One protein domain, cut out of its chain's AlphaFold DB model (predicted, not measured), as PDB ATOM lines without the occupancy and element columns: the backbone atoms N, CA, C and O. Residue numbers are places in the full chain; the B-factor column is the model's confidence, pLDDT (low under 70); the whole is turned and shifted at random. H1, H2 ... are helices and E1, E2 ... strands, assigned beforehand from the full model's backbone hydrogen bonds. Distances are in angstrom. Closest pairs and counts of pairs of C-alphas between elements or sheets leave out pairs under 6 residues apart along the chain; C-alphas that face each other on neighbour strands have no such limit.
ATOM      1  N   TRP A  59     110.817 104.482 130.942       96.25
ATOM      2  CA  TRP A  59     109.799 104.811 129.946       96.25
ATOM      3  C   TRP A  59     108.789 105.819 130.498       96.25
ATOM      4  O   TRP A  59     108.595 105.947 131.706       96.25
ATOM      5  N   LEU A  60     108.133 106.521 129.582       95.25
ATOM      6  CA  LEU A  60     106.978 107.374 129.836       95.25
ATOM      7  C   LEU A  60     105.759 106.722 129.186       95.25
ATOM      8  O   LEU A  60     105.830 106.251 128.057       95.25
ATOM      9  N   HIS A  61     104.644 106.701 129.891       95.38
ATOM     10  CA  HIS A  61     103.386 106.138 129.441       95.38
ATOM     11  C   HIS A  61     102.291 107.181 129.631       95.38
ATOM     12  O   HIS A  61     102.086 107.694 130.730       95.38
ATOM     13  N   ILE A  62     101.609 107.505 128.539       93.75
ATOM     14  CA  ILE A  62     100.420 108.350 128.550       93.75
ATOM     15  C   ILE A  62      99.226 107.416 128.394       93.75
ATOM     16  O   ILE A  62      99.049 106.815 127.333       93.75
ATOM     17  N   TYR A  63      98.449 107.287 129.464       94.75
ATOM     18  CA  TYR A  63      97.254 106.457 129.524       94.75
ATOM     19  C   TYR A  63      96.017 107.352 129.541       94.75
ATOM     20  O   TYR A  63      95.812 108.119 130.480       94.75
ATOM     21  N   CYS A  64      95.193 107.277 128.506       92.56
ATOM     22  CA  CYS A  64      93.955 108.038 128.389       92.56
ATOM     23  C   CYS A  64      92.776 107.121 128.698       92.56
ATOM     24  O   CYS A  64      92.511 106.194 127.937       92.56
ATOM     25  N   MET A  65      92.067 107.387 129.794       92.94
ATOM     26  CA  MET A  65      90.811 106.720 130.110       92.94
ATOM     27  C   MET A  65      89.674 107.385 129.338       92.94
ATOM     28  O   MET A  65      89.462 108.597 129.441       92.94
ATOM     29  N   ASN A  66      88.919 106.577 128.602       92.38
ATOM     30  CA  ASN A  66      87.892 107.032 127.681       92.38
ATOM     31  C   ASN A  66      86.512 106.510 128.099       92.38
ATOM     32  O   ASN A  66      86.396 105.423 128.666       92.38
ATOM     33  N   VAL A  67      85.458 107.258 127.773       91.94
ATOM     34  CA  VAL A  67      84.065 106.870 128.006       91.94
ATOM     35  C   VAL A  67      83.217 107.054 126.750       91.94
ATOM     36  O   VAL A  67      83.304 108.060 126.049       91.94
ATOM     37  N   SER A  68      82.369 106.068 126.491       92.06
ATOM     38  CA  SER A  68      81.414 106.011 125.391       92.06
ATOM     39  C   SER A  68      80.005 105.824 125.955       92.06
ATOM     40  O   SER A  68      79.749 104.863 126.678       92.06
ATOM     41  N   PHE A  69      79.073 106.709 125.607       90.31
ATOM     42  CA  PHE A  69      77.653 106.577 125.944       90.31
ATOM     43  C   PHE A  69      76.909 105.964 124.761       90.31
ATOM     44  O   PHE A  69      76.893 106.557 123.689       90.31
ATOM     45  N   CYS A  70      76.330 104.777 124.921       87.62
ATOM     46  CA  CYS A  70      75.642 104.093 123.829       87.62
ATOM     47  C   CYS A  70      74.250 103.649 124.253       87.62
ATOM     48  O   CYS A  70      74.089 102.959 125.263       87.62
ATOM     49  N   GLU A  71      73.267 103.937 123.411       88.19
ATOM     50  CA  GLU A  71      71.945 103.340 123.522       88.19
ATOM     51  C   GLU A  71      72.003 101.891 123.015       88.19
ATOM     52  O   GLU A  71      72.416 101.594 121.888       88.19
ATOM     53  N   THR A  72      71.636 100.943 123.872       85.12
ATOM     54  CA  THR A  72      71.538  99.534 123.475       85.12
ATOM     55  C   THR A  72      70.333  99.303 122.563       85.12
ATOM     56  O   THR A  72      69.395 100.089 122.532       85.12
ATOM     57  N   MET A  73      70.284  98.154 121.876       85.75
ATOM     58  CA  MET A  73      69.124  97.764 121.049       85.75
ATOM     59  C   MET A  73      67.794  97.728 121.826       85.75
ATOM     60  O   MET A  73      66.729  97.732 121.216       85.75
ATOM     61  N   SER A  74      67.856  97.674 123.159       87.88
ATOM     62  CA  SER A  74      66.700  97.709 124.058       87.88
ATOM     63  C   SER A  74      66.281  99.128 124.468       87.88
ATOM     64  O   SER A  74      65.410  99.259 125.322       87.88
ATOM     65  N   GLY A  75      66.916 100.174 123.928       88.50
ATOM     66  CA  GLY A  75      66.686 101.567 124.320       88.50
ATOM     67  C   GLY A  75      67.237 101.925 125.704       88.50
ATOM     68  O   GLY A  75      66.774 102.869 126.333       88.50
ATOM     69  N   ILE A  76      68.164 101.118 126.237       88.19
ATOM     70  CA  ILE A  76      68.799 101.373 127.538       88.19
ATOM     71  C   ILE A  76      70.157 102.009 127.285       88.19
ATOM     72  O   ILE A  76      71.005 101.374 126.645       88.19
ATOM     73  N   ASP A  77      70.368 103.196 127.838       87.81
ATOM     74  CA  ASP A  77      71.661 103.870 127.835       87.81
ATOM     75  C   ASP A  77      72.668 103.101 128.688       87.81
ATOM     76  O   ASP A  77      72.411 102.745 129.843       87.81
ATOM     77  N   LYS A  78      73.833 102.824 128.105       89.44
ATOM     78  CA  LYS A  78      74.962 102.202 128.793       89.44
ATOM     79  C   LYS A  78      76.235 102.993 128.566       89.44
ATOM     80  O   LYS A  78      76.522 103.440 127.459       89.44
ATOM     81  N   THR A  79      77.019 103.098 129.628       90.75
ATOM     82  CA  THR A  79      78.370 103.650 129.612       90.75
ATOM     83  C   THR A  79      79.381 102.538 129.387       90.75
ATOM     84  O   THR A  79      79.369 101.528 130.091       90.75
ATOM     85  N   PHE A  80      80.266 102.735 128.420       91.88
ATOM     86  CA  PHE A  80      81.389 101.861 128.122       91.88
ATOM     87  C   PHE A  80      82.677 102.607 128.436       91.88
ATOM     88  O   PHE A  80      82.883 103.711 127.938       91.88
ATOM     89  N   TYR A  81      83.525 102.004 129.263       92.88
ATOM     90  CA  TYR A  81      84.844 102.533 129.585       92.88
ATOM     91  C   TYR A  81      85.895 101.812 128.745       92.88
ATOM     92  O   TYR A  81      85.826 100.597 128.556       92.88
ATOM     93  N   GLY A  82      86.841 102.581 128.222       92.75
ATOM     94  CA  GLY A  82      87.943 102.101 127.402       92.75
ATOM     95  C   GLY A  82      89.218 102.870 127.715       92.75
ATOM     96  O   GLY A  82      89.251 103.704 128.621       92.75
ATOM     97  N   SER A  83      90.279 102.589 126.970       93.56
ATOM     98  CA  SER A  83      91.558 103.266 127.168       93.56
ATOM     99  C   SER A  83      92.363 103.337 125.877       93.56
ATOM    100  O   SER A  83      92.464 102.326 125.178       93.56
ATOM    101  N   ASP A  84      93.027 104.463 125.644       92.19
ATOM    102  CA  ASP A  84      94.102 104.590 124.661       92.19
ATOM    103  C   ASP A  84      95.441 104.749 125.389       92.19
ATOM    104  O   ASP A  84      95.545 105.508 126.352       92.19
ATOM    105  N   GLU A  85      96.482 104.057 124.929       92.19
ATOM    106  CA  GLU A  85      97.799 104.079 125.573       92.19
ATOM    107  C   GLU A  85      98.934 104.335 124.584       92.19
ATOM    108  O   GLU A  85      98.929 103.854 123.446       92.19
ATOM    109  N   ILE A  86      99.932 105.098 125.032       92.88
ATOM    110  CA  ILE A  86     101.139 105.397 124.262       92.88
ATOM    111  C   ILE A  86     102.353 105.304 125.176       92.88
ATOM    112  O   ILE A  86     102.429 105.987 126.198       92.88
ATOM    113  N   TYR A  87     103.331 104.496 124.769       94.19
ATOM    114  CA  TYR A  87     104.619 104.377 125.443       94.19
ATOM    115  C   TYR A  87     105.704 105.122 124.668       94.19
ATOM    116  O   TYR A  87     105.912 104.889 123.477       94.19
ATOM    117  N   TYR A  88     106.441 105.970 125.374       94.69
ATOM    118  CA  TYR A  88     107.631 106.652 124.892       94.69
ATOM    119  C   TYR A  88     108.862 106.066 125.584       94.69
ATOM    120  O   TYR A  88     108.936 105.978 126.813       94.69
ATOM    121  N   ILE A  89     109.846 105.674 124.779       95.44
ATOM    122  CA  ILE A  89     111.117 105.122 125.250       95.44
ATOM    123  C   ILE A  89     112.175 106.227 125.134       95.44
ATOM    124  O   ILE A  89     112.279 106.837 124.064       95.44
ATOM    125  N   PRO A  90     112.954 106.507 126.196       92.31
ATOM    126  CA  PRO A  90     113.945 107.570 126.165       92.31
ATOM    127  C   PRO A  90     115.034 107.296 125.128       92.31
ATOM    128  O   PRO A  90     115.594 106.204 125.047       92.31
ATOM    129  N   PHE A  91     115.345 108.330 124.350       89.88
ATOM    130  CA  PHE A  91     116.473 108.369 123.411       89.88
ATOM    131  C   PHE A  91     117.572 109.348 123.864       89.88
ATOM    132  O   PHE A  91     118.584 109.500 123.181       89.88
ATOM    133  N   ILE A  92     117.364 110.016 125.003       88.00
ATOM    134  CA  ILE A  92     118.277 110.976 125.634       88.00
ATOM    135  C   ILE A  92     118.717 110.383 126.977       88.00
ATOM    136  O   ILE A  92     117.922 109.722 127.639       88.00
ATOM    137  N   GLU A  93     119.966 110.624 127.383       86.00
ATOM    138  CA  GLU A  93     120.501 110.143 128.669       86.00
ATOM    139  C   GLU A  93     119.782 110.760 129.883       86.00
ATOM    140  O   GLU A  93     119.601 110.093 130.900       86.00
ATOM    141  N   ASP A  94     119.343 112.018 129.777       90.81
ATOM    142  CA  ASP A  94     118.594 112.699 130.835       90.81
ATOM    143  C   ASP A  94     117.091 112.404 130.723       90.81
ATOM    144  O   ASP A  94     116.361 113.002 129.920       90.81
ATOM    145  N   PHE A  95     116.631 111.482 131.568       91.06
ATOM    146  CA  PHE A  95     115.229 111.085 131.644       91.06
ATOM    147  C   PHE A  95     114.305 112.232 132.084       91.06
ATOM    148  O   PHE A  95     113.175 112.320 131.612       91.06
ATOM    149  N   SER A  96     114.775 113.153 132.932       90.00
ATOM    150  CA  SER A  96     113.952 114.263 133.431       90.00
ATOM    151  C   SER A  96     113.644 115.269 132.327       90.00
ATOM    152  O   SER A  96     112.514 115.750 132.216       90.00
ATOM    153  N   ILE A  97     114.636 115.571 131.484       90.56
ATOM    154  CA  ILE A  97     114.440 116.416 130.298       90.56
ATOM    155  C   ILE A  97     113.513 115.713 129.303       90.56
ATOM    156  O   ILE A  97     112.592 116.339 128.780       90.56
ATOM    157  N   PHE A  98     113.717 114.414 129.075       92.69
ATOM    158  CA  PHE A  98     112.871 113.609 128.194       92.69
ATOM    159  C   PHE A  98     111.393 113.629 128.618       92.69
ATOM    160  O   PHE A  98     110.529 113.946 127.798       92.69
ATOM    161  N   VAL A  99     111.103 113.365 129.897       91.69
ATOM    162  CA  VAL A  99     109.735 113.396 130.438       91.69
ATOM    163  C   VAL A  99     109.134 114.791 130.314       91.69
ATOM    164  O   VAL A  99     108.008 114.922 129.845       91.69
ATOM    165  N   ASN A 100     109.879 115.838 130.685       89.62
ATOM    166  CA  ASN A 100     109.378 117.207 130.592       89.62
ATOM    167  C   ASN A 100     109.064 117.611 129.150       89.62
ATOM    168  O   ASN A 100     108.025 118.219 128.921       89.62
ATOM    169  N   ASN A 101     109.905 117.253 128.179       89.50
ATOM    170  CA  ASN A 101     109.652 117.570 126.775       89.50
ATOM    171  C   ASN A 101     108.350 116.930 126.287       89.50
ATOM    172  O   ASN A 101     107.485 117.641 125.785       89.50
ATOM    173  N   HIS A 102     108.163 115.626 126.508       88.94
ATOM    174  CA  HIS A 102     106.939 114.937 126.092       88.94
ATOM    175  C   HIS A 102     105.702 115.365 126.886       88.94
ATOM    176  O   HIS A 102     104.605 115.434 126.337       88.94
ATOM    177  N   TYR A 103     105.860 115.705 128.165       86.50
ATOM    178  CA  TYR A 103     104.782 116.284 128.962       86.50
ATOM    179  C   TYR A 103     104.351 117.647 128.408       86.50
ATOM    180  O   TYR A 103     103.158 117.902 128.254       86.50
ATOM    181  N   GLN A 104     105.305 118.517 128.061       83.88
ATOM    182  CA  GLN A 104     105.008 119.810 127.444       83.88
ATOM    183  C   GLN A 104     104.406 119.641 126.047       83.88
ATOM    184  O   GLN A 104     103.436 120.323 125.736       83.88
ATOM    185  N   GLU A 105     104.907 118.710 125.231       85.06
ATOM    186  CA  GLU A 105     104.288 118.344 123.950       85.06
ATOM    187  C   GLU A 105     102.831 117.919 124.152       85.06
ATOM    188  O   GLU A 105     101.950 118.472 123.504       85.06
ATOM    189  N   PHE A 106     102.541 117.043 125.118       82.75
ATOM    190  CA  PHE A 106     101.170 116.644 125.444       82.75
ATOM    191  C   PHE A 106     100.286 117.823 125.894       82.75
ATOM    192  O   PHE A 106      99.093 117.866 125.581       82.75
ATOM    193  N   CYS A 107     100.854 118.782 126.630       78.31
ATOM    194  CA  CYS A 107     100.143 119.982 127.069       78.31
ATOM    195  C   CYS A 107      99.885 120.974 125.922       78.31
ATOM    196  O   CYS A 107      98.873 121.675 125.943       78.31
ATOM    197  N   LEU A 108     100.797 121.058 124.946       77.56
ATOM    198  CA  LEU A 108     100.753 122.002 123.824       77.56
ATOM    199  C   LEU A 108      99.991 121.458 122.609       77.56
ATOM    200  O   LEU A 108      99.329 122.224 121.904       77.56
ATOM    201  N   GLU A 109     100.085 120.158 122.338       71.19
ATOM    202  CA  GLU A 109      99.356 119.517 121.253       71.19
ATOM    203  C   GLU A 109      97.862 119.438 121.592       71.19
ATOM    204  O   GLU A 109      97.432 118.972 122.653       71.19
ATOM    205  N   LYS A 110      97.027 119.883 120.646       58.56
ATOM    206  CA  LYS A 110      95.590 119.611 120.694       58.56
ATOM    207  C   LYS A 110      95.415 118.102 120.565       58.56
ATOM    208  O   LYS A 110      95.650 117.580 119.487       58.56
ATOM    209  N   ILE A 111      95.059 117.479 121.690       56.91
ATOM    210  CA  ILE A 111      94.515 116.128 121.902       56.91
ATOM    211  C   ILE A 111      94.685 115.203 120.689       56.91
ATOM    212  O   ILE A 111      94.043 115.423 119.663       56.91
ATOM    213  N   GLN A 112      95.439 114.106 120.841       64.56
ATOM    214  CA  GLN A 112      95.186 112.939 119.997       64.56
ATOM    215  C   GLN A 112      93.737 112.536 120.232       64.56
ATOM    216  O   GLN A 112      93.408 111.952 121.262       64.56
ATOM    217  N   THR A 113      92.855 112.974 119.337       69.81
ATOM    218  CA  THR A 113      91.442 112.642 119.409       69.81
ATOM    219  C   THR A 113      91.366 111.126 119.406       69.81
ATOM    220  O   THR A 113      91.998 110.513 118.529       69.81
ATOM    221  N   PRO A 114      90.655 110.526 120.368       81.25
ATOM    222  CA  PRO A 114      90.530 109.088 120.392       81.25
ATOM    223  C   PRO A 114      89.946 108.622 119.060       81.25
ATOM    224  O   PRO A 114      89.260 109.359 118.339       81.25
ATOM    225  N   LYS A 115      90.313 107.409 118.665       88.06
ATOM    226  CA  LYS A 115      89.890 106.882 117.369       88.06
ATOM    227  C   LYS A 115      88.410 106.529 117.440       88.06
ATOM    228  O   LYS A 115      87.900 106.156 118.489       88.06
ATOM    229  N   TYR A 116      87.734 106.619 116.298       89.44
ATOM    230  CA  TYR A 116      86.368 106.127 116.182       89.44
ATOM    231  C   TYR A 116      86.319 104.641 116.549       89.44
ATOM    232  O   TYR A 116      87.006 103.817 115.933       89.44
ATOM    233  N   GLU A 117      85.494 104.306 117.530       88.38
ATOM    234  CA  GLU A 117      85.281 102.944 117.993       88.38
ATOM    235  C   GLU A 117      84.150 102.301 117.185       88.38
ATOM    236  O   GLU A 117      83.018 102.788 117.144       88.38
ATOM    237  N   SER A 118      84.433 101.172 116.533       86.81
ATOM    238  CA  SER A 118      83.427 100.459 115.733       86.81
ATOM    239  C   SER A 118      82.269  99.918 116.565       86.81
ATOM    240  O   SER A 118      81.148  99.824 116.064       86.81
ATOM    241  N   ASP A 119      82.552  99.552 117.812       84.81
ATOM    242  CA  ASP A 119      81.636  98.801 118.669       84.81
ATOM    243  C   ASP A 119      80.576  99.722 119.277       84.81
ATOM    244  O   ASP A 119      79.394  99.378 119.322       84.81
ATOM    245  N   THR A 120      81.000 100.922 119.667       86.56
ATOM    246  CA  THR A 120      80.166 101.998 120.216       86.56
ATOM    247  C   THR A 120      79.659 102.952 119.131       86.56
ATOM    248  O   THR A 120      78.708 103.692 119.356       86.56
ATOM    249  N   LYS A 121      80.230 102.878 117.919       88.56
ATOM    250  CA  LYS A 121      79.899 103.702 116.745       88.56
ATOM    251  C   LYS A 121      80.041 105.206 116.981       88.56
ATOM    252  O   LYS A 121      79.293 106.003 116.413       88.56
ATOM    253  N   GLN A 122      81.013 105.592 117.791       89.94
ATOM    254  CA  GLN A 122      81.286 106.988 118.096       89.94
ATOM    255  C   GLN A 122      82.760 107.200 118.420       89.94
ATOM    256  O   GLN A 122      83.545 106.257 118.523       89.94
ATOM    257  N   ILE A 123      83.137 108.466 118.541       90.12
ATOM    258  CA  ILE A 123      84.430 108.857 119.089       90.12
ATOM    259  C   ILE A 123      84.227 108.967 120.603       90.12
ATOM    260  O   ILE A 123      83.365 109.744 121.018       90.12
ATOM    261  N   PRO A 124      84.943 108.186 121.426       91.31
ATOM    262  CA  PRO A 124      84.750 108.244 122.865       91.31
ATOM    263  C   PRO A 124      85.280 109.574 123.422       91.31
ATOM    264  O   PRO A 124      86.112 110.245 122.813       91.31
ATOM    265  N   SER A 125      84.816 109.961 124.602       88.56
ATOM    266  CA  SER A 125      85.281 111.160 125.301       88.56
ATOM    267  C   SER A 125      86.403 110.802 126.272       88.56
ATOM    268  O   SER A 125      86.297 109.810 126.990       88.56
ATOM    269  N   ILE A 126      87.481 111.587 126.316       87.62
ATOM    270  CA  ILE A 126      88.573 111.374 127.282       87.62
ATOM    271  C   ILE A 126      88.137 111.923 128.636       87.62
ATOM    272  O   ILE A 126      87.915 113.124 128.764       87.62
ATOM    273  N   LEU A 127      88.076 111.064 129.648       87.56
ATOM    274  CA  LEU A 127      87.659 111.421 131.000       87.56
ATOM    275  C   LEU A 127      88.854 111.862 131.856       87.56
ATOM    276  O   LEU A 127      88.841 112.923 132.481       87.56
ATOM    277  N   GLU A 128      89.921 111.070 131.832       89.81
ATOM    278  CA  GLU A 128      91.129 111.289 132.625       89.81
ATOM    279  C   GLU A 128      92.355 110.885 131.805       89.81
ATOM    280  O   GLU A 128      92.330 109.888 131.085       89.81
ATOM    281  N   THR A 129      93.446 111.644 131.907       91.31
ATOM    282  CA  THR A 129      94.749 111.202 131.402       91.31
ATOM    283  C   THR A 129      95.697 110.962 132.562       91.31
ATOM    284  O   THR A 129      96.029 111.883 133.298       91.31
ATOM    285  N   LEU A 130      96.182 109.734 132.690       93.69
ATOM    286  CA  LEU A 130      97.200 109.352 133.648       93.69
ATOM    287  C   LEU A 130      98.570 109.348 132.967       93.69
ATOM    288  O   LEU A 130      98.828 108.591 132.030       93.69
ATOM    289  N   VAL A 131      99.467 110.194 133.462       93.88
ATOM    290  CA  VAL A 131     100.876 110.195 133.081       93.88
ATOM    291  C   VAL A 131     101.624 109.288 134.047       93.88
ATOM    292  O   VAL A 131     101.708 109.568 135.246       93.88
ATOM    293  N   VAL A 132     102.163 108.195 133.516       95.38
ATOM    294  CA  VAL A 132     102.953 107.220 134.266       95.38
ATOM    295  C   VAL A 132     104.389 107.280 133.782       95.38
ATOM    296  O   VAL A 132     104.653 107.212 132.585       95.38
ATOM    297  N   THR A 133     105.343 107.378 134.699       95.38
ATOM    298  CA  THR A 133     106.761 107.256 134.344       95.38
ATOM    299  C   THR A 133     107.394 106.162 135.168       95.38
ATOM    300  O   THR A 133     107.078 106.028 136.347       95.38
ATOM    301  N   LYS A 134     108.278 105.390 134.540       95.31
ATOM    302  CA  LYS A 134     109.156 104.441 135.210       95.31
ATOM    303  C   LYS A 134     110.583 104.906 135.013       95.31
ATOM    304  O   LYS A 134     110.976 105.152 133.874       95.31
ATOM    305  N   ASN A 135     111.368 104.980 136.080       93.88
ATOM    306  CA  ASN A 135     112.799 105.235 135.986       93.88
ATOM    307  C   ASN A 135     113.574 104.455 137.047       93.88
ATOM    308  O   ASN A 135     113.442 104.676 138.246       93.88
ATOM    309  N   ASN A 136     114.382 103.504 136.573       91.94
ATOM    310  CA  ASN A 136     115.212 102.621 137.394       91.94
ATOM    311  C   ASN A 136     114.420 101.877 138.483       91.94
ATOM    312  O   ASN A 136     114.916 101.645 139.580       91.94
ATOM    313  N   GLY A 137     113.189 101.483 138.148       91.50
ATOM    314  CA  GLY A 137     112.286 100.751 139.036       91.50
ATOM    315  C   GLY A 137     111.286 101.634 139.774       91.50
ATOM    316  O   GLY A 137     110.236 101.127 140.125       91.50
ATOM    317  N   LEU A 138     111.550 102.933 139.931       93.94
ATOM    318  CA  LEU A 138     110.639 103.882 140.577       93.94
ATOM    319  C   LEU A 138     109.513 104.308 139.629       93.94
ATOM    320  O   LEU A 138     109.775 104.538 138.445       93.94
ATOM    321  N   TYR A 139     108.286 104.429 140.147       95.12
ATOM    322  CA  TYR A 139     107.109 104.810 139.364       95.12
ATOM    323  C   TYR A 139     106.489 106.109 139.857       95.12
ATOM    324  O   TYR A 139     106.192 106.248 141.041       95.12
ATOM    325  N   THR A 140     106.190 107.027 138.940       95.06
ATOM    326  CA  THR A 140     105.368 108.205 139.251       95.06
ATOM    327  C   THR A 140     104.035 108.156 138.537       95.06
ATOM    328  O   THR A 140     104.016 107.912 137.332       95.06
ATOM    329  N   PHE A 141     102.971 108.505 139.253       95.06
ATOM    330  CA  PHE A 141     101.605 108.596 138.738       95.06
ATOM    331  C   PHE A 141     101.092 110.021 138.925       95.06
ATOM    332  O   PHE A 141     101.141 110.551 140.041       95.06
ATOM    333  N   ARG A 142     100.656 110.657 137.834       91.81
ATOM    334  CA  ARG A 142     100.037 111.988 137.845       91.81
ATOM    335  C   ARG A 142      98.794 111.978 136.976       91.81
ATOM    336  O   ARG A 142      98.876 111.680 135.784       91.81
ATOM    337  N   SER A 143      97.667 112.312 137.573       90.12
ATOM    338  CA  SER A 143      96.393 112.460 136.899       90.12
ATOM    339  C   SER A 143      96.249 113.874 136.355       90.12
ATOM    340  O   SER A 143      96.543 114.874 137.011       90.12
ATOM    341  N   LEU A 144      95.809 113.962 135.108       86.44
ATOM    342  CA  LEU A 144      95.465 115.199 134.436       86.44
ATOM    343  C   LEU A 144      93.981 115.121 134.069       86.44
ATOM    344  O   LEU A 144      93.612 114.338 133.183       86.44
ATOM    345  N   PRO A 145      93.115 115.927 134.705       76.12
ATOM    346  CA  PRO A 145      91.713 115.977 134.325       76.12
ATOM    347  C   PRO A 145      91.568 116.571 132.920       76.12
ATOM    348  O   PRO A 145      92.388 117.385 132.483       76.12
ATOM    349  N   GLN A 146      90.481 116.231 132.223       68.38
ATOM    350  CA  GLN A 146      90.184 116.704 130.862       68.38
ATOM    351  C   GLN A 146      90.309 118.238 130.712       68.38
ATOM    352  O   GLN A 146      90.796 118.749 129.699       68.38
ATOM    353  N   ASN A 147      89.940 118.987 131.757       61.91
ATOM    354  CA  ASN A 147      89.985 120.450 131.783       61.91
ATOM    355  C   ASN A 147      91.384 121.055 132.002       61.91
ATOM    356  O   ASN A 147      91.538 122.264 131.810       61.91
ATOM    357  N   PHE A 148      92.413 120.262 132.330       63.34
ATOM    358  CA  PHE A 148      93.792 120.747 132.505       63.34
ATOM    359  C   PHE A 148      94.290 121.536 131.282       63.34
ATOM    360  O   PHE A 148      95.029 122.507 131.402       63.34
ATOM    361  N   LYS A 149      93.802 121.187 130.087       59.78
ATOM    362  CA  LYS A 149      94.180 121.831 128.820       59.78
ATOM    363  C   LYS A 149      93.598 123.236 128.632       59.78
ATOM    364  O   LYS A 149      94.142 124.005 127.846       59.78
ATOM    365  N   LYS A 150      92.514 123.597 129.338       60.03
ATOM    366  CA  LYS A 150      91.929 124.953 129.267       60.03
ATOM    367  C   LYS A 150      92.818 125.979 129.978       60.03
ATOM    368  O   LYS A 150      92.875 127.123 129.544       60.03
ATOM    369  N   ASN A 151      93.535 125.556 131.020       57.28
ATOM    370  CA  ASN A 151      94.494 126.368 131.766       57.28
ATOM    371  C   ASN A 151      95.732 125.518 132.093       57.28
ATOM    372  O   ASN A 151      95.864 125.075 133.237       57.28
ATOM    373  N   PRO A 152      96.624 125.259 131.116       60.84
ATOM    374  CA  PRO A 152      97.809 124.455 131.370       60.84
ATOM    375  C   PRO A 152      98.636 125.141 132.454       60.84
ATOM    376  O   PRO A 152      99.087 126.281 132.298       60.84
ATOM    377  N   ILE A 153      98.814 124.455 133.578       57.97
ATOM    378  CA  ILE A 153      99.721 124.920 134.617       57.97
ATOM    379  C   ILE A 153     101.127 124.806 134.020       57.97
ATOM    380  O   ILE A 153     101.590 123.710 133.723       57.97
ATOM    381  N   GLN A 154     101.816 125.935 133.839       58.12
ATOM    382  CA  GLN A 154     103.196 125.995 133.325       58.12
ATOM    383  C   GLN A 154     104.227 125.521 134.364       58.12
ATOM    384  O   GLN A 154     105.311 126.092 134.487       58.12
ATOM    385  N   GLN A 155     103.884 124.525 135.176       61.09
ATOM    386  CA  GLN A 155     104.827 123.937 136.111       61.09
ATOM    387  C   GLN A 155     105.504 122.742 135.439       61.09
ATOM    388  O   GLN A 155     104.834 121.961 134.759       61.09
ATOM    389  N   PRO A 156     106.834 122.613 135.579       66.31
ATOM    390  CA  PRO A 156     107.537 121.442 135.087       66.31
ATOM    391  C   PRO A 156     106.987 120.194 135.778       66.31
ATOM    392  O   PRO A 156     106.577 120.243 136.941       66.31
ATOM    393  N   TYR A 157     107.001 119.073 135.063       75.06
ATOM    394  CA  TYR A 157     106.638 117.791 135.634       75.06
ATOM    395  C   TYR A 157     107.635 117.462 136.745       75.06
ATOM    396  O   TYR A 157     108.821 117.228 136.492       75.06
ATOM    397  N   ASN A 158     107.162 117.493 137.990       70.19
ATOM    398  CA  ASN A 158     107.998 117.181 139.135       70.19
ATOM    399  C   ASN A 158     108.049 115.662 139.329       70.19
ATOM    400  O   ASN A 158     107.150 115.060 139.928       70.19
ATOM    401  N   TYR A 159     109.117 115.064 138.806       68.44
ATOM    402  CA  TYR A 159     109.519 113.700 139.114       68.44
ATOM    403  C   TYR A 159     110.158 113.705 140.510       68.44
ATOM    404  O   TYR A 159     111.357 113.932 140.669       68.44
ATOM    405  N   GLY A 160     109.328 113.555 141.544       66.88
ATOM    406  CA  GLY A 160     109.826 113.355 142.901       66.88
ATOM    407  C   GLY A 160     110.557 112.016 142.963       66.88
ATOM    408  O   GLY A 160     109.993 111.003 142.583       66.88
ATOM    409  N   GLU A 161     111.809 111.991 143.413       76.06
ATOM    410  CA  GLU A 161     112.560 110.739 143.642       76.06
ATOM    411  C   GLU A 161     112.496 110.280 145.101       76.06
ATOM    412  O   GLU A 161     113.072 109.265 145.486       76.06
ATOM    413  N   THR A 162     111.813 111.048 145.947       91.38
ATOM    414  CA  THR A 162     111.714 110.770 147.374       91.38
ATOM    415  C   THR A 162     110.638 109.728 147.626       91.38
ATOM    416  O   THR A 162     109.450 109.998 147.432       91.38
ATOM    417  N   LEU A 163     111.070 108.556 148.086       93.62
ATOM    418  CA  LEU A 163     110.186 107.537 148.637       93.62
ATOM    419  C   LEU A 163     109.530 108.049 149.922       93.62
ATOM    420  O   LEU A 163     110.145 108.777 150.704       93.62
ATOM    421  N   SER A 164     108.277 107.666 150.109       94.25
ATOM    422  CA  SER A 164     107.526 107.835 151.341       94.25
ATOM    423  C   SER A 164     107.824 106.687 152.304       94.25
ATOM    424  O   SER A 164     108.230 105.602 151.890       94.25
ATOM    425  N   ASN A 165     107.600 106.927 153.592       93.62
ATOM    426  CA  ASN A 165     107.722 105.923 154.645       93.62
ATOM    427  C   ASN A 165     106.434 105.109 154.864       93.62
ATOM    428  O   ASN A 165     106.391 104.283 155.775       93.62
ATOM    429  N   ILE A 166     105.389 105.344 154.066       94.19
ATOM    430  CA  ILE A 166     104.122 104.619 154.176       94.19
ATOM    431  C   ILE A 166     104.086 103.386 153.272       94.19
ATOM    432  O   ILE A 166     104.698 103.357 152.206       94.19
ATOM    433  N   GLU A 167     103.276 102.410 153.663       94.31
ATOM    434  CA  GLU A 167     102.922 101.253 152.846       94.31
ATOM    435  C   GLU A 167     101.469 100.864 153.147       94.31
ATOM    436  O   GLU A 167     101.033 100.898 154.299       94.31
ATOM    437  N   PHE A 168     100.690 100.516 152.125       96.06
ATOM    438  CA  PHE A 168      99.364  99.943 152.338       96.06
ATOM    439  C   PHE A 168      99.496  98.438 152.542       96.06
ATOM    440  O   PHE A 168     100.106  97.738 151.737       96.06
ATOM    441  N   VAL A 169      98.895  97.931 153.616       94.94
ATOM    442  CA  VAL A 169      98.966  96.514 153.988       94.94
ATOM    443  C   VAL A 169      98.093  95.672 153.065       94.94
ATOM    444  O   VAL A 169      98.457  94.557 152.687       94.94
ATOM    445  N   TYR A 170      96.913  96.186 152.724       95.94
ATOM    446  CA  TYR A 170      95.937  95.455 151.932       95.94
ATOM    447  C   TYR A 170      95.073  96.408 151.123       95.94
ATOM    448  O   TYR A 170      94.588  97.402 151.656       95.94
ATOM    449  N   ILE A 171      94.872  96.102 149.843       98.06
ATOM    450  CA  ILE A 171      94.047  96.904 148.943       98.06
ATOM    451  C   ILE A 171      93.144  95.961 148.163       98.06
ATOM    452  O   ILE A 171      93.610  94.985 147.572       98.06
ATOM    453  N   THR A 172      91.851  96.253 148.161       98.25
ATOM    454  CA  THR A 172      90.841  95.427 147.508       98.25
ATOM    455  C   THR A 172      89.894  96.267 146.686       98.25
ATOM    456  O   THR A 172      89.260  97.187 147.191       98.25
ATOM    457  N   TYR A 173      89.771  95.907 145.417       98.50
ATOM    458  CA  TYR A 173      88.781  96.429 144.497       98.50
ATOM    459  C   TYR A 173      87.499  95.594 144.567       98.50
ATOM    460  O   TYR A 173      87.535  94.371 144.407       98.50
ATOM    461  N   SER A 174      86.362  96.260 144.746       98.12
ATOM    462  CA  SER A 174      85.043  95.633 144.825       98.12
ATOM    463  C   SER A 174      84.054  96.348 143.913       98.12
ATOM    464  O   SER A 174      84.021  97.573 143.850       98.12
ATOM    465  N   HIS A 175      83.201  95.579 143.237       98.00
ATOM    466  CA  HIS A 175      82.163  96.106 142.356       98.00
ATOM    467  C   HIS A 175      80.826  95.390 142.620       98.00
ATOM    468  O   HIS A 175      80.827  94.162 142.687       98.00
ATOM    469  N   PRO A 176      79.671  96.083 142.711       97.56
ATOM    470  CA  PRO A 176      78.376  95.452 143.018       97.56
ATOM    471  C   PRO A 176      77.961  94.339 142.042       97.56
ATOM    472  O   PRO A 176      77.363  93.342 142.433       97.56
ATOM    473  N   SER A 177      78.302  94.500 140.762       96.88
ATOM    474  CA  SER A 177      78.078  93.499 139.704       96.88
ATOM    475  C   SER A 177      79.089  92.338 139.697       96.88
ATOM    476  O   SER A 177      79.040  91.502 138.794       96.88
ATOM    477  N   MET A 178      80.020  92.284 140.654       96.69
ATOM    478  CA  MET A 178      81.013  91.220 140.795       96.69
ATOM    479  C   MET A 178      80.788  90.439 142.089       96.69
ATOM    480  O   MET A 178      80.576  91.004 143.156       96.69
ATOM    481  N   ASN A 179      80.884  89.111 142.003       95.19
ATOM    482  CA  ASN A 179      80.730  88.236 143.172       95.19
ATOM    483  C   ASN A 179      82.007  88.125 144.017       95.19
ATOM    484  O   ASN A 179      81.953  87.654 145.150       95.19
ATOM    485  N   GLN A 180      83.156  88.463 143.438       96.50
ATOM    486  CA  GLN A 180      84.467  88.356 144.063       96.50
ATOM    487  C   GLN A 180      85.182  89.687 143.910       96.50
ATOM    488  O   GLN A 180      85.106  90.308 142.852       96.50
ATOM    489  N   SER A 181      85.845  90.107 144.976       97.31
ATOM    490  CA  SER A 181      86.717  91.266 144.965       97.31
ATOM    491  C   SER A 181      88.101  90.885 144.439       97.31
ATOM    492  O   SER A 181      88.511  89.726 144.521       97.31
ATOM    493  N   ILE A 182      88.812  91.869 143.904       98.12
ATOM    494  CA  ILE A 182      90.155  91.712 143.345       98.12
ATOM    495  C   ILE A 182      91.140  92.340 144.323       98.12
ATOM    496  O   ILE A 182      90.990  93.503 144.695       98.12
ATOM    497  N   GLN A 183      92.171  91.599 144.720       97.88
ATOM    498  CA  GLN A 183      93.253  92.162 145.520       97.88
ATOM    499  C   GLN A 183      94.229  92.916 144.611       97.88
ATOM    500  O   GLN A 183      94.831  92.324 143.717       97.88
ATOM    501  N   LEU A 184      94.419  94.210 144.865       97.06
ATOM    502  CA  LEU A 184      95.405  95.020 144.153       97.06
ATOM    503  C   LEU A 184      96.737  94.977 144.908       97.06
ATOM    504  O   LEU A 184      96.783  95.160 146.125       97.06
ATOM    505  N   SER A 185      97.830  94.729 144.187       94.19
ATOM    506  CA  SER A 185      99.178  94.661 144.756       94.19
ATOM    507  C   SER A 185      99.960  95.908 144.369       94.19
ATOM    508  O   SER A 185     100.433  96.000 143.240       94.19
ATOM    509  N   ILE A 186     100.133  96.840 145.307       95.56
ATOM    510  CA  ILE A 186     100.897  98.072 145.077       95.56
ATOM    511  C   ILE A 186     102.337  97.879 145.560       95.56
ATOM    512  O   ILE A 186     102.553  97.735 146.766       95.56
ATOM    513  N   PRO A 187     103.322  97.839 144.648       95.31
ATOM    514  CA  PRO A 187     104.708  97.593 145.012       95.31
ATOM    515  C   PRO A 187     105.329  98.823 145.693       95.31
ATOM    516  O   PRO A 187     104.872  99.955 145.518       95.31
ATOM    517  N   SER A 188     106.401  98.601 146.461       94.19
ATOM    518  CA  SER A 188     107.093  99.638 147.246       94.19
ATOM    519  C   SER A 188     107.531 100.857 146.412       94.19
ATOM    520  O   SER A 188     107.602 101.991 146.882       94.19
ATOM    521  N   GLU A 189     107.773 100.622 145.130       94.88
ATOM    522  CA  GLU A 189     108.243 101.565 144.133       94.88
ATOM    523  C   GLU A 189     107.187 102.605 143.725       94.88
ATOM    524  O   GLU A 189     107.516 103.567 143.029       94.88
ATOM    525  N   TYR A 190     105.926 102.415 144.135       95.81
ATOM    526  CA  TYR A 190     104.814 103.328 143.853       95.81
ATOM    527  C   TYR A 190     104.625 104.366 144.970       95.81
ATOM    528  O   TYR A 190     103.969 105.385 144.742       95.81
ATOM    529  N   TYR A 191     105.208 104.161 146.156       95.62
ATOM    530  CA  TYR A 191     105.098 105.083 147.294       95.62
ATOM    531  C   TYR A 191     106.088 106.243 147.169       95.62
ATOM    532  O   TYR A 191     106.946 106.461 148.018       95.62
ATOM    533  N   ILE A 192     105.985 107.002 146.082       94.94
ATOM    534  CA  ILE A 192     106.777 108.209 145.851       94.94
ATOM    535  C   ILE A 192     105.965 109.426 146.267       94.94
ATOM    536  O   ILE A 192     104.796 109.555 145.909       94.94
ATOM    537  N   VAL A 193     106.593 110.358 146.979       94.62
ATOM    538  CA  VAL A 193     105.947 111.602 147.408       94.62
ATOM    539  C   VAL A 193     105.393 112.374 146.206       94.62
ATOM    540  O   VAL A 193     106.079 112.630 145.214       94.62
ATOM    541  N   GLY A 194     104.123 112.754 146.313       92.94
ATOM    542  CA  GLY A 194     103.350 113.418 145.272       92.94
ATOM    543  C   GLY A 194     102.669 112.471 144.282       92.94
ATOM    544  O   GLY A 194     101.970 112.969 143.405       92.94
ATOM    545  N   ASN A 195     102.850 111.147 144.385       95.19
ATOM    546  CA  ASN A 195     102.086 110.198 143.574       95.19
ATOM    547  C   ASN A 195     100.599 110.264 143.871       95.19
ATOM    548  O   ASN A 195     100.195 110.290 145.029       95.19
ATOM    549  N   GLU A 196      99.817 110.254 142.797       95.31
ATOM    550  CA  GLU A 196      98.364 110.195 142.828       95.31
ATOM    551  C   GLU A 196      97.955 108.755 142.525       95.31
ATOM    552  O   GLU A 196      98.017 108.302 141.382       95.31
ATOM    553  N   LEU A 197      97.630 108.011 143.579       96.81
ATOM    554  CA  LEU A 197      97.223 106.614 143.499       96.81
ATOM    555  C   LEU A 197      95.704 106.498 143.584       96.81
ATOM    556  O   LEU A 197      95.029 107.339 144.177       96.81
ATOM    557  N   PHE A 198      95.186 105.408 143.026       97.19
ATOM    558  CA  PHE A 198      93.766 105.048 143.060       97.19
ATOM    559  C   PHE A 198      92.818 106.043 142.383       97.19
ATOM    560  O   PHE A 198      91.619 105.996 142.626       97.19
ATOM    561  N   THR A 199      93.322 106.898 141.491       96.31
ATOM    562  CA  THR A 199      92.442 107.614 140.561       96.31
ATOM    563  C   THR A 199      91.732 106.617 139.633       96.31
ATOM    564  O   THR A 199      92.242 105.509 139.424       96.31
ATOM    565  N   PRO A 200      90.579 106.957 139.034       95.88
ATOM    566  CA  PRO A 200      89.885 106.067 138.108       95.88
ATOM    567  C   PRO A 200      90.767 105.475 137.008       95.88
ATOM    568  O   PRO A 200      90.755 104.259 136.814       95.88
ATOM    569  N   ALA A 201      91.585 106.297 136.348       95.88
ATOM    570  CA  ALA A 201      92.513 105.826 135.326       95.88
ATOM    571  C   ALA A 201      93.607 104.913 135.899       95.88
ATOM    572  O   ALA A 201      93.986 103.938 135.252       95.88
ATOM    573  N   PHE A 202      94.096 105.190 137.114       97.50
ATOM    574  CA  PHE A 202      95.035 104.302 137.801       97.50
ATOM    575  C   PHE A 202      94.405 102.926 138.039       97.50
ATOM    576  O   PHE A 202      95.005 101.906 137.716       97.50
ATOM    577  N   ILE A 203      93.171 102.887 138.538       97.94
ATOM    578  CA  ILE A 203      92.467 101.637 138.838       97.94
ATOM    579  C   ILE A 203      92.182 100.840 137.582       97.94
ATOM    580  O   ILE A 203      92.475  99.648 137.552       97.94
ATOM    581  N   GLN A 204      91.655 101.482 136.539       97.44
ATOM    582  CA  GLN A 204      91.408 100.795 135.279       97.44
ATOM    583  C   GLN A 204      92.703 100.202 134.720       97.44
ATOM    584  O   GLN A 204      92.725  99.036 134.334       97.44
ATOM    585  N   ARG A 205      93.804 100.962 134.760       97.06
ATOM    586  CA  ARG A 205      95.117 100.478 134.334       97.06
ATOM    587  C   ARG A 205      95.574  99.254 135.133       97.06
ATOM    588  O   ARG A 205      95.990  98.271 134.528       97.06
ATOM    589  N   GLU A 206      95.493  99.286 136.463       97.44
ATOM    590  CA  GLU A 206      95.884  98.140 137.299       97.44
ATOM    591  C   GLU A 206      95.006  96.907 137.025       97.44
ATOM    592  O   GLU A 206      95.510  95.785 136.952       97.44
ATOM    593  N   LEU A 207      93.705  97.105 136.794       97.25
ATOM    594  CA  LEU A 207      92.775  96.038 136.417       97.25
ATOM    595  C   LEU A 207      93.072  95.456 135.027       97.25
ATOM    596  O   LEU A 207      92.892  94.261 134.814       97.25
ATOM    597  N   GLU A 208      93.545  96.266 134.082       95.69
ATOM    598  CA  GLU A 208      93.908  95.824 132.730       95.69
ATOM    599  C   GLU A 208      95.244  95.072 132.664       95.69
ATOM    600  O   GLU A 208      95.443  94.264 131.754       95.69
ATOM    601  N   LEU A 209      96.160  95.332 133.602       94.62
ATOM    602  CA  LEU A 209      97.468  94.668 133.679       94.62
ATOM    603  C   LEU A 209      97.405  93.275 134.321       94.62
ATOM    604  O   LEU A 209      98.350  92.489 134.208       94.62
ATOM    605  N   GLN A 210      96.305  92.949 134.994       93.06
ATOM    606  CA  GLN A 210      96.107  91.649 135.623       93.06
ATOM    607  C   GLN A 210      95.236  90.704 134.777       93.06
ATOM    608  O   GLN A 210      94.743  91.048 133.705       93.06
ATOM    609  N   LYS A 211      95.062  89.464 135.254       91.62
ATOM    610  CA  LYS A 211      94.356  88.397 134.516       91.62
ATOM    611  C   LYS A 211      92.923  88.157 134.987       91.62
ATOM    612  O   LYS A 211      92.211  87.378 134.351       91.62
ATOM    613  N   GLU A 212      92.524  88.721 136.123       92.94
ATOM    614  CA  GLU A 212      91.206  88.457 136.696       92.94
ATOM    615  C   GLU A 212      90.118  89.223 135.942       92.94
ATOM    616  O   GLU A 212      90.326  90.322 135.434       92.94
ATOM    617  N   TYR A 213      88.937  88.616 135.853       94.38
ATOM    618  CA  TYR A 213      87.777  89.279 135.275       94.38
ATOM    619  C   TYR A 213      87.339  90.434 136.174       94.38
ATOM    620  O   TYR A 213      87.168  90.244 137.378       94.38
ATOM    621  N   TYR A 214      87.076  91.590 135.573       96.94
ATOM    622  CA  TYR A 214      86.585  92.761 136.279       96.94
ATOM    623  C   TYR A 214      85.426  93.433 135.536       96.94
ATOM    624  O   TYR A 214      85.267  93.308 134.320       96.94
ATOM    625  N   VAL A 215      84.610  94.157 136.298       96.75
ATOM    626  CA  VAL A 215      83.626  95.127 135.811       96.75
ATOM    627  C   VAL A 215      84.099  96.485 136.290       96.75
ATOM    628  O   VAL A 215      84.404  96.617 137.472       96.75
ATOM    629  N   PHE A 216      84.180  97.460 135.390       96.25
ATOM    630  CA  PHE A 216      84.622  98.816 135.699       96.25
ATOM    631  C   PHE A 216      83.545  99.824 135.294       96.25
ATOM    632  O   PHE A 216      83.197  99.927 134.116       96.25
ATOM    633  N   ASP A 217      83.008 100.534 136.284       94.69
ATOM    634  CA  ASP A 217      82.119 101.686 136.138       94.69
ATOM    635  C   ASP A 217      82.248 102.610 137.369       94.69
ATOM    636  O   ASP A 217      83.094 102.387 138.232       94.69
ATOM    637  N   SER A 218      81.441 103.666 137.483       93.56
ATOM    638  CA  SER A 218      81.532 104.620 138.601       93.56
ATOM    639  C   SER A 218      81.072 104.093 139.973       93.56
ATOM    640  O   SER A 218      81.122 104.834 140.954       93.56
ATOM    641  N   ASN A 219      80.576 102.857 140.064       96.00
ATOM    642  CA  ASN A 219      79.971 102.276 141.266       96.00
ATOM    643  C   ASN A 219      80.907 101.336 142.036       96.00
ATOM    644  O   ASN A 219      80.461 100.695 142.993       96.00
ATOM    645  N   TYR A 220      82.177 101.216 141.639       97.06
ATOM    646  CA  TYR A 220      83.144 100.446 142.418       97.06
ATOM    647  C   TYR A 220      83.526 101.153 143.726       97.06
ATOM    648  O   TYR A 220      83.368 102.367 143.895       97.06
ATOM    649  N   SER A 221      84.091 100.372 144.642       98.00
ATOM    650  CA  SER A 221      84.748 100.859 145.852       98.00
ATOM    651  C   SER A 221      86.098 100.181 146.042       98.00
ATOM    652  O   SER A 221      86.269  99.015 145.681       98.00
ATOM    653  N   ILE A 222      87.037 100.895 146.655       98.38
ATOM    654  CA  ILE A 222      88.350 100.360 147.010       98.38
ATOM    655  C   ILE A 222      88.482 100.383 148.517       98.38
ATOM    656  O   ILE A 222      88.392 101.438 149.139       98.38
ATOM    657  N   GLU A 223      88.713  99.219 149.099       98.19
ATOM    658  CA  GLU A 223      88.993  99.068 150.517       98.19
ATOM    659  C   GLU A 223      90.503  99.009 150.718       98.19
ATOM    660  O   GLU A 223      91.182  98.173 150.120       98.19
ATOM    661  N   ILE A 224      91.027  99.903 151.551       97.88
ATOM    662  CA  ILE A 224      92.450 100.020 151.864       97.88
ATOM    663  C   ILE A 224      92.622  99.820 153.364       97.88
ATOM    664  O   ILE A 224      91.941 100.465 154.155       97.88
ATOM    665  N   LEU A 225      93.544  98.943 153.744       97.12
ATOM    666  CA  LEU A 225      94.088  98.851 155.091       97.12
ATOM    667  C   LEU A 225      95.476  99.485 155.072       97.12
ATOM    668  O   LEU A 225      96.378  98.981 154.395       97.12
ATOM    669  N   ASP A 226      95.643 100.596 155.775       93.12
ATOM    670  CA  ASP A 226      96.915 101.313 155.808       93.12
ATOM    671  C   ASP A 226      97.908 100.755 156.844       93.12
ATOM    672  O   ASP A 226      97.639  99.781 157.552       93.12
ATOM    673  N   HIS A 227      99.097 101.360 156.899       89.06
ATOM    674  CA  HIS A 227     100.169 101.021 157.840       89.06
ATOM    675  C   HIS A 227      99.805 101.226 159.321       89.06
ATOM    676  O   HIS A 227     100.448 100.626 160.185       89.06
ATOM    677  N   GLU A 228      98.789 102.038 159.625       91.81
ATOM    678  CA  GLU A 228      98.265 102.237 160.981       91.81
ATOM    679  C   GLU A 228      97.136 101.240 161.306       91.81
ATOM    680  O   GLU A 228      96.572 101.263 162.403       91.81
ATOM    681  N   CYS A 229      96.860 100.300 160.391       91.25
ATOM    682  CA  CYS A 229      95.748  99.353 160.439       91.25
ATOM    683  C   CYS A 229      94.371 100.038 160.443       91.25
ATOM    684  O   CYS A 229      93.395  99.455 160.928       91.25
ATOM    685  N   GLU A 230      94.274 101.248 159.894       93.94
ATOM    686  CA  GLU A 230      93.007 101.927 159.679       93.94
ATOM    687  C   GLU A 230      92.427 101.548 158.314       93.94
ATOM    688  O   GLU A 230      93.131 101.427 157.307       93.94
ATOM    689  N   GLN A 231      91.112 101.319 158.291       95.75
ATOM    690  CA  GLN A 231      90.393 100.986 157.070       95.75
ATOM    691  C   GLN A 231      89.858 102.260 156.419       95.75
ATOM    692  O   GLN A 231      89.046 102.972 157.010       95.75
ATOM    693  N   GLN A 232      90.246 102.486 155.169       96.81
ATOM    694  CA  GLN A 232      89.704 103.528 154.306       96.81
ATOM    695  C   GLN A 232      88.899 102.898 153.172       96.81
ATOM    696  O   GLN A 232      89.267 101.852 152.637       96.81
ATOM    697  N   ILE A 233      87.792 103.537 152.797       97.31
ATOM    698  CA  ILE A 233      86.971 103.121 151.657       97.31
ATOM    699  C   ILE A 233      86.914 104.283 150.674       97.31
ATOM    700  O   ILE A 233      86.287 105.304 150.958       97.31
ATOM    701  N   LEU A 234      87.558 104.111 149.523       97.25
ATOM    702  CA  LEU A 234      87.543 105.076 148.432       97.25
ATOM    703  C   LEU A 234      86.401 104.762 147.470       97.25
ATOM    704  O   LEU A 234      86.158 103.599 147.131       97.25
ATOM    705  N   LYS A 235      85.716 105.804 147.008       96.06
ATOM    706  CA  LYS A 235      84.777 105.720 145.884       96.06
ATOM    707  C   LYS A 235      85.472 106.133 144.590       96.06
ATOM    708  O   LYS A 235      86.570 106.670 144.621       96.06
ATOM    709  N   TYR A 236      84.780 105.976 143.463       93.44
ATOM    710  CA  TYR A 236      85.230 106.444 142.145       93.44
ATOM    711  C   TYR A 236      85.736 107.901 142.121       93.44
ATOM    712  O   TYR A 236      86.611 108.251 141.340       93.44
ATOM    713  N   THR A 237      85.174 108.776 142.957       92.00
ATOM    714  CA  THR A 237      85.545 110.197 143.012       92.00
ATOM    715  C   THR A 237      86.778 110.481 143.858       92.00
ATOM    716  O   THR A 237      87.259 111.611 143.841       92.00
ATOM    717  N   ASP A 238      87.249 109.506 144.628       95.12
ATOM    718  CA  ASP A 238      88.281 109.693 145.634       95.12
ATOM    719  C   ASP A 238      89.601 109.095 145.155       95.12
ATOM    720  O   ASP A 238      89.632 108.103 144.431       95.12
ATOM    721  N   TYR A 239      90.706 109.697 145.570       96.50
ATOM    722  CA  TYR A 239      92.049 109.228 145.269       96.50
ATOM    723  C   TYR A 239      93.012 109.654 146.377       96.50
ATOM    724  O   TYR A 239      92.690 110.491 147.225       96.50
ATOM    725  N   ILE A 240      94.204 109.070 146.386       96.81
ATOM    726  CA  ILE A 240      95.198 109.317 147.425       96.81
ATOM    727  C   ILE A 240      96.416 110.024 146.843       96.81
ATOM    728  O   ILE A 240      96.953 109.607 145.820       96.81
ATOM    729  N   VAL A 241      96.896 111.054 147.543       95.94
ATOM    730  CA  VAL A 241      98.191 111.685 147.277       95.94
ATOM    731  C   VAL A 241      99.199 111.292 148.348       95.94
ATOM    732  O   VAL A 241      98.992 111.539 149.535       95.94
ATOM    733  N   ILE A 242     100.311 110.700 147.928       96.06
ATOM    734  CA  ILE A 242     101.371 110.242 148.829       96.06
ATOM    735  C   ILE A 242     102.154 111.437 149.387       96.06
ATOM    736  O   ILE A 242     102.646 112.276 148.633       96.06
ATOM    737  N   GLN A 243     102.313 111.495 150.708       95.25
ATOM    738  CA  GLN A 243     103.151 112.466 151.422       95.25
ATOM    739  C   GLN A 243     104.376 111.748 152.027       95.25
ATOM    740  O   GLN A 243     104.428 110.521 151.999       95.25
ATOM    741  N   PRO A 244     105.393 112.453 152.561       94.00
ATOM    742  CA  PRO A 244     106.614 111.809 153.071       94.00
ATOM    743  C   PRO A 244     106.388 110.751 154.160       94.00
ATOM    744  O   PRO A 244     107.009 109.695 154.111       94.00
ATOM    745  N   ASP A 245     105.475 111.012 155.097       94.38
ATOM    746  CA  ASP A 245     105.193 110.142 156.254       94.38
ATOM    747  C   ASP A 245     103.692 109.838 156.417       94.38
ATOM    748  O   ASP A 245     103.258 109.343 157.449       94.38
ATOM    749  N   SER A 246     102.864 110.212 155.440       95.19
ATOM    750  CA  SER A 246     101.406 110.044 155.487       95.19
ATOM    751  C   SER A 246     100.828 110.065 154.072       95.19
ATOM    752  O   SER A 246     101.566 110.096 153.086       95.19
ATOM    753  N   TYR A 247      99.507 110.072 153.954       96.25
ATOM    754  CA  TYR A 247      98.817 110.274 152.693       96.25
ATOM    755  C   TYR A 247      97.651 111.249 152.865       96.25
ATOM    756  O   TYR A 247      97.103 111.403 153.954       96.25
ATOM    757  N   GLU A 248      97.288 111.934 151.786       96.31
ATOM    758  CA  GLU A 248      96.160 112.859 151.748       96.31
ATOM    759  C   GLU A 248      95.047 112.263 150.888       96.31
ATOM    760  O   GLU A 248      95.263 111.949 149.716       96.31
ATOM    761  N   LEU A 249      93.853 112.128 151.464       95.81
ATOM    762  CA  LEU A 249      92.649 111.779 150.720       95.81
ATOM    763  C   LEU A 249      92.150 113.010 149.962       95.81
ATOM    764  O   LEU A 249      91.839 114.036 150.570       95.81
ATOM    765  N   LYS A 250      92.041 112.894 148.642       94.12
ATOM    766  CA  LYS A 250      91.470 113.924 147.778       94.12
ATOM    767  C   LYS A 250      90.254 113.385 147.050       94.12
ATOM    768  O   LYS A 250      90.149 112.198 146.775       94.12
ATOM    769  N   THR A 251      89.348 114.292 146.714       91.12
ATOM    770  CA  THR A 251      88.147 113.994 145.935       91.12
ATOM    771  C   THR A 251      88.133 114.916 144.726       91.12
ATOM    772  O   THR A 251      88.375 116.119 144.865       91.12
ATOM    773  N   PHE A 252      87.848 114.374 143.542       83.62
ATOM    774  CA  PHE A 252      87.611 115.182 142.348       83.62
ATOM    775  C   PHE A 252      86.468 116.162 142.613       83.62
ATOM    776  O   PHE A 252      85.411 115.792 143.130       83.62
ATOM    777  N   THR A 253      86.664 117.439 142.291       72.69
ATOM    778  CA  THR A 253      85.622 118.429 142.567       72.69
ATOM    779  C   THR A 253      84.463 118.265 141.580       72.69
ATOM    780  O   THR A 253      84.647 117.818 140.451       72.69
ATOM    781  N   ASN A 254      83.243 118.662 141.959       49.59
ATOM    782  CA  ASN A 254      82.068 118.603 141.068       49.59
ATOM    783  C   ASN A 254      82.262 119.346 139.727       49.59
ATOM    784  O   ASN A 254      81.536 119.078 138.777       49.59
ATOM    785  N   LEU A 255      83.224 120.270 139.628       50.28
ATOM    786  CA  LEU A 255      83.593 120.935 138.373       50.28
ATOM    787  C   LEU A 255      84.423 120.036 137.447       50.28
ATOM    788  O   LEU A 255      84.356 120.189 136.233       50.28
ATOM    789  N   ASP A 256      85.162 119.082 138.001       53.84
ATOM    790  CA  ASP A 256      85.892 118.073 137.235       53.84
ATOM    791  C   ASP A 256      84.941 116.968 136.749       53.84
ATOM    792  O   ASP A 256      85.160 116.405 135.683       53.84
ATOM    793  N   MET A 257      83.841 116.725 137.481       51.50
ATOM    794  CA  MET A 257      82.920 115.605 137.246       51.50
ATOM    795  C   MET A 257      81.622 115.959 136.493       51.50
ATOM    796  O   MET A 257      81.188 115.191 135.638       51.50
ATOM    797  N   ASN A 258      80.989 117.116 136.736       43.50
ATOM    798  CA  ASN A 258      79.726 117.488 136.060       43.50
ATOM    799  C   ASN A 258      79.903 117.768 134.556       43.50
ATOM    800  O   ASN A 258      78.960 117.611 133.778       43.50
ATOM    801  N   PHE A 259      81.112 118.133 134.128       48.75
ATOM    802  CA  PHE A 259      81.434 118.336 132.713       48.75
ATOM    803  C   PHE A 259      81.675 117.022 131.948       48.75
ATOM    804  O   PHE A 259      81.449 116.999 130.742       48.75
ATOM    805  N   ILE A 260      82.004 115.916 132.636       46.62
ATOM    806  CA  ILE A 260      82.127 114.565 132.042       46.62
ATOM    807  C   ILE A 260      80.790 114.109 131.425       46.62
ATOM    808  O   ILE A 260      80.766 113.346 130.461       46.62
ATOM    809  N   VAL A 261      79.665 114.598 131.956       46.19
ATOM    810  CA  VAL A 261      78.316 114.222 131.502       46.19
ATOM    811  C   VAL A 261      77.701 115.279 130.574       46.19
ATOM    812  O   VAL A 261      77.043 114.924 129.600       46.19
ATOM    813  N   GLN A 262      77.906 116.578 130.833       40.97
ATOM    814  CA  GLN A 262      77.191 117.645 130.112       40.97
ATOM    815  C   GLN A 262      77.827 118.083 128.784       40.97
ATOM    816  O   GLN A 262      77.079 118.365 127.847       40.97
ATOM    817  N   ASP A 263      79.158 118.107 128.650       42.97
ATOM    818  CA  ASP A 263      79.789 118.496 127.373       42.97
ATOM    819  C   ASP A 263      79.533 117.431 126.281       42.97
ATOM    820  O   ASP A 263      79.323 117.773 125.118       42.97
TER     821      ASP A 263
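Overview. This is residues 59 to 263 of the 340 residues of an uncharacterized protein of viral metagenome (UniProt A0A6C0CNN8). A long, twisted sheet of four strands, E2 E1 E3 E4, has H3 crossing one face and H1 along the other; on H3's side, away from the long sheet, lie a small sheet of E5 E6 E7 and the hairpin E8 and E9, among long loops. The 205 printed residues have four named helices and nine named strands, in the order E1 E2 H1 E3 E4 H2 E5 H3 E6 E7 E8 E9 H4. The sheets are antiparallel and the class is mixed. The whole is compact, with a radius of gyration of the C-alphas of 17.5 A and spans of 52 by 43 by 33 A.

Arrangement. E1, residues 59 to 71, and E2, residues 77 to 88, form an antiparallel hairpin, with N 64 and O 84 2.8 A apart, within hydrogen-bond range. H1, residues 95 to 108, is on the sheet at a height of 9.5 A, along E1 at 8 degrees on the local plane; the closest C-alphas are those of Leu 60 and Val 99, 6.7 A. E3, residues 125 to 135, is antiparallel to E1, with N 61 and O 132 at 2.7 A. E2, H1 and E3 make a split strand-helix-strand unit, its like-directed strands having E1 between them, with a right-handed crossover. E3 forms a hairpin with E4, residues 138 to 145, with N 131 and O 142 at 2.8 A. H2, residues 146 to 150, only grazes the sheet. H3, residues 200 to 209, is on the face opposite H1, across E1 at 74 degrees on the local plane; the closest C-alphas are those of Met 65 and Ala 201, 5.6 A. E6, residues 221 to 225, is antiparallel to E5, residues 170 to 174, with N 172 and O 223 at 2.8 A, and forms a hairpin with E7, residues 231 to 235, with N 224 and O 232 at 2.8 A. E8, residues 238 to 242, and E9, residues 247 to 251, form a hairpin, with N 239 and O 250 at 2.8 A. H4, residues 254 to 263, is on the same face as H3, making three layers, helices on both faces of the sheet. O i to N i+4 pairs are within range throughout H1 and H3, in 3 of 6 in H4 and 0 of 1 in H2, where 1 of 2 O i to N i+3 pairs is.

Along the chain. E1 begins at C-alpha 59 (109.799, 104.811, 129.946) and is 38.4 A long; E2 is 36.2 A and E3 30.1 A. H4 ends at C-alpha 263 (79.789, 118.496, 127.373).

Size, cuts and confidence. The printed part has no cut. The links H1 to E3, H2 to E5, E5 to H3 and H3 to E6 are long. pLDDT is under 70 at residues 110 to 113, 146 to 156, 159 to 160 and 254 to 263.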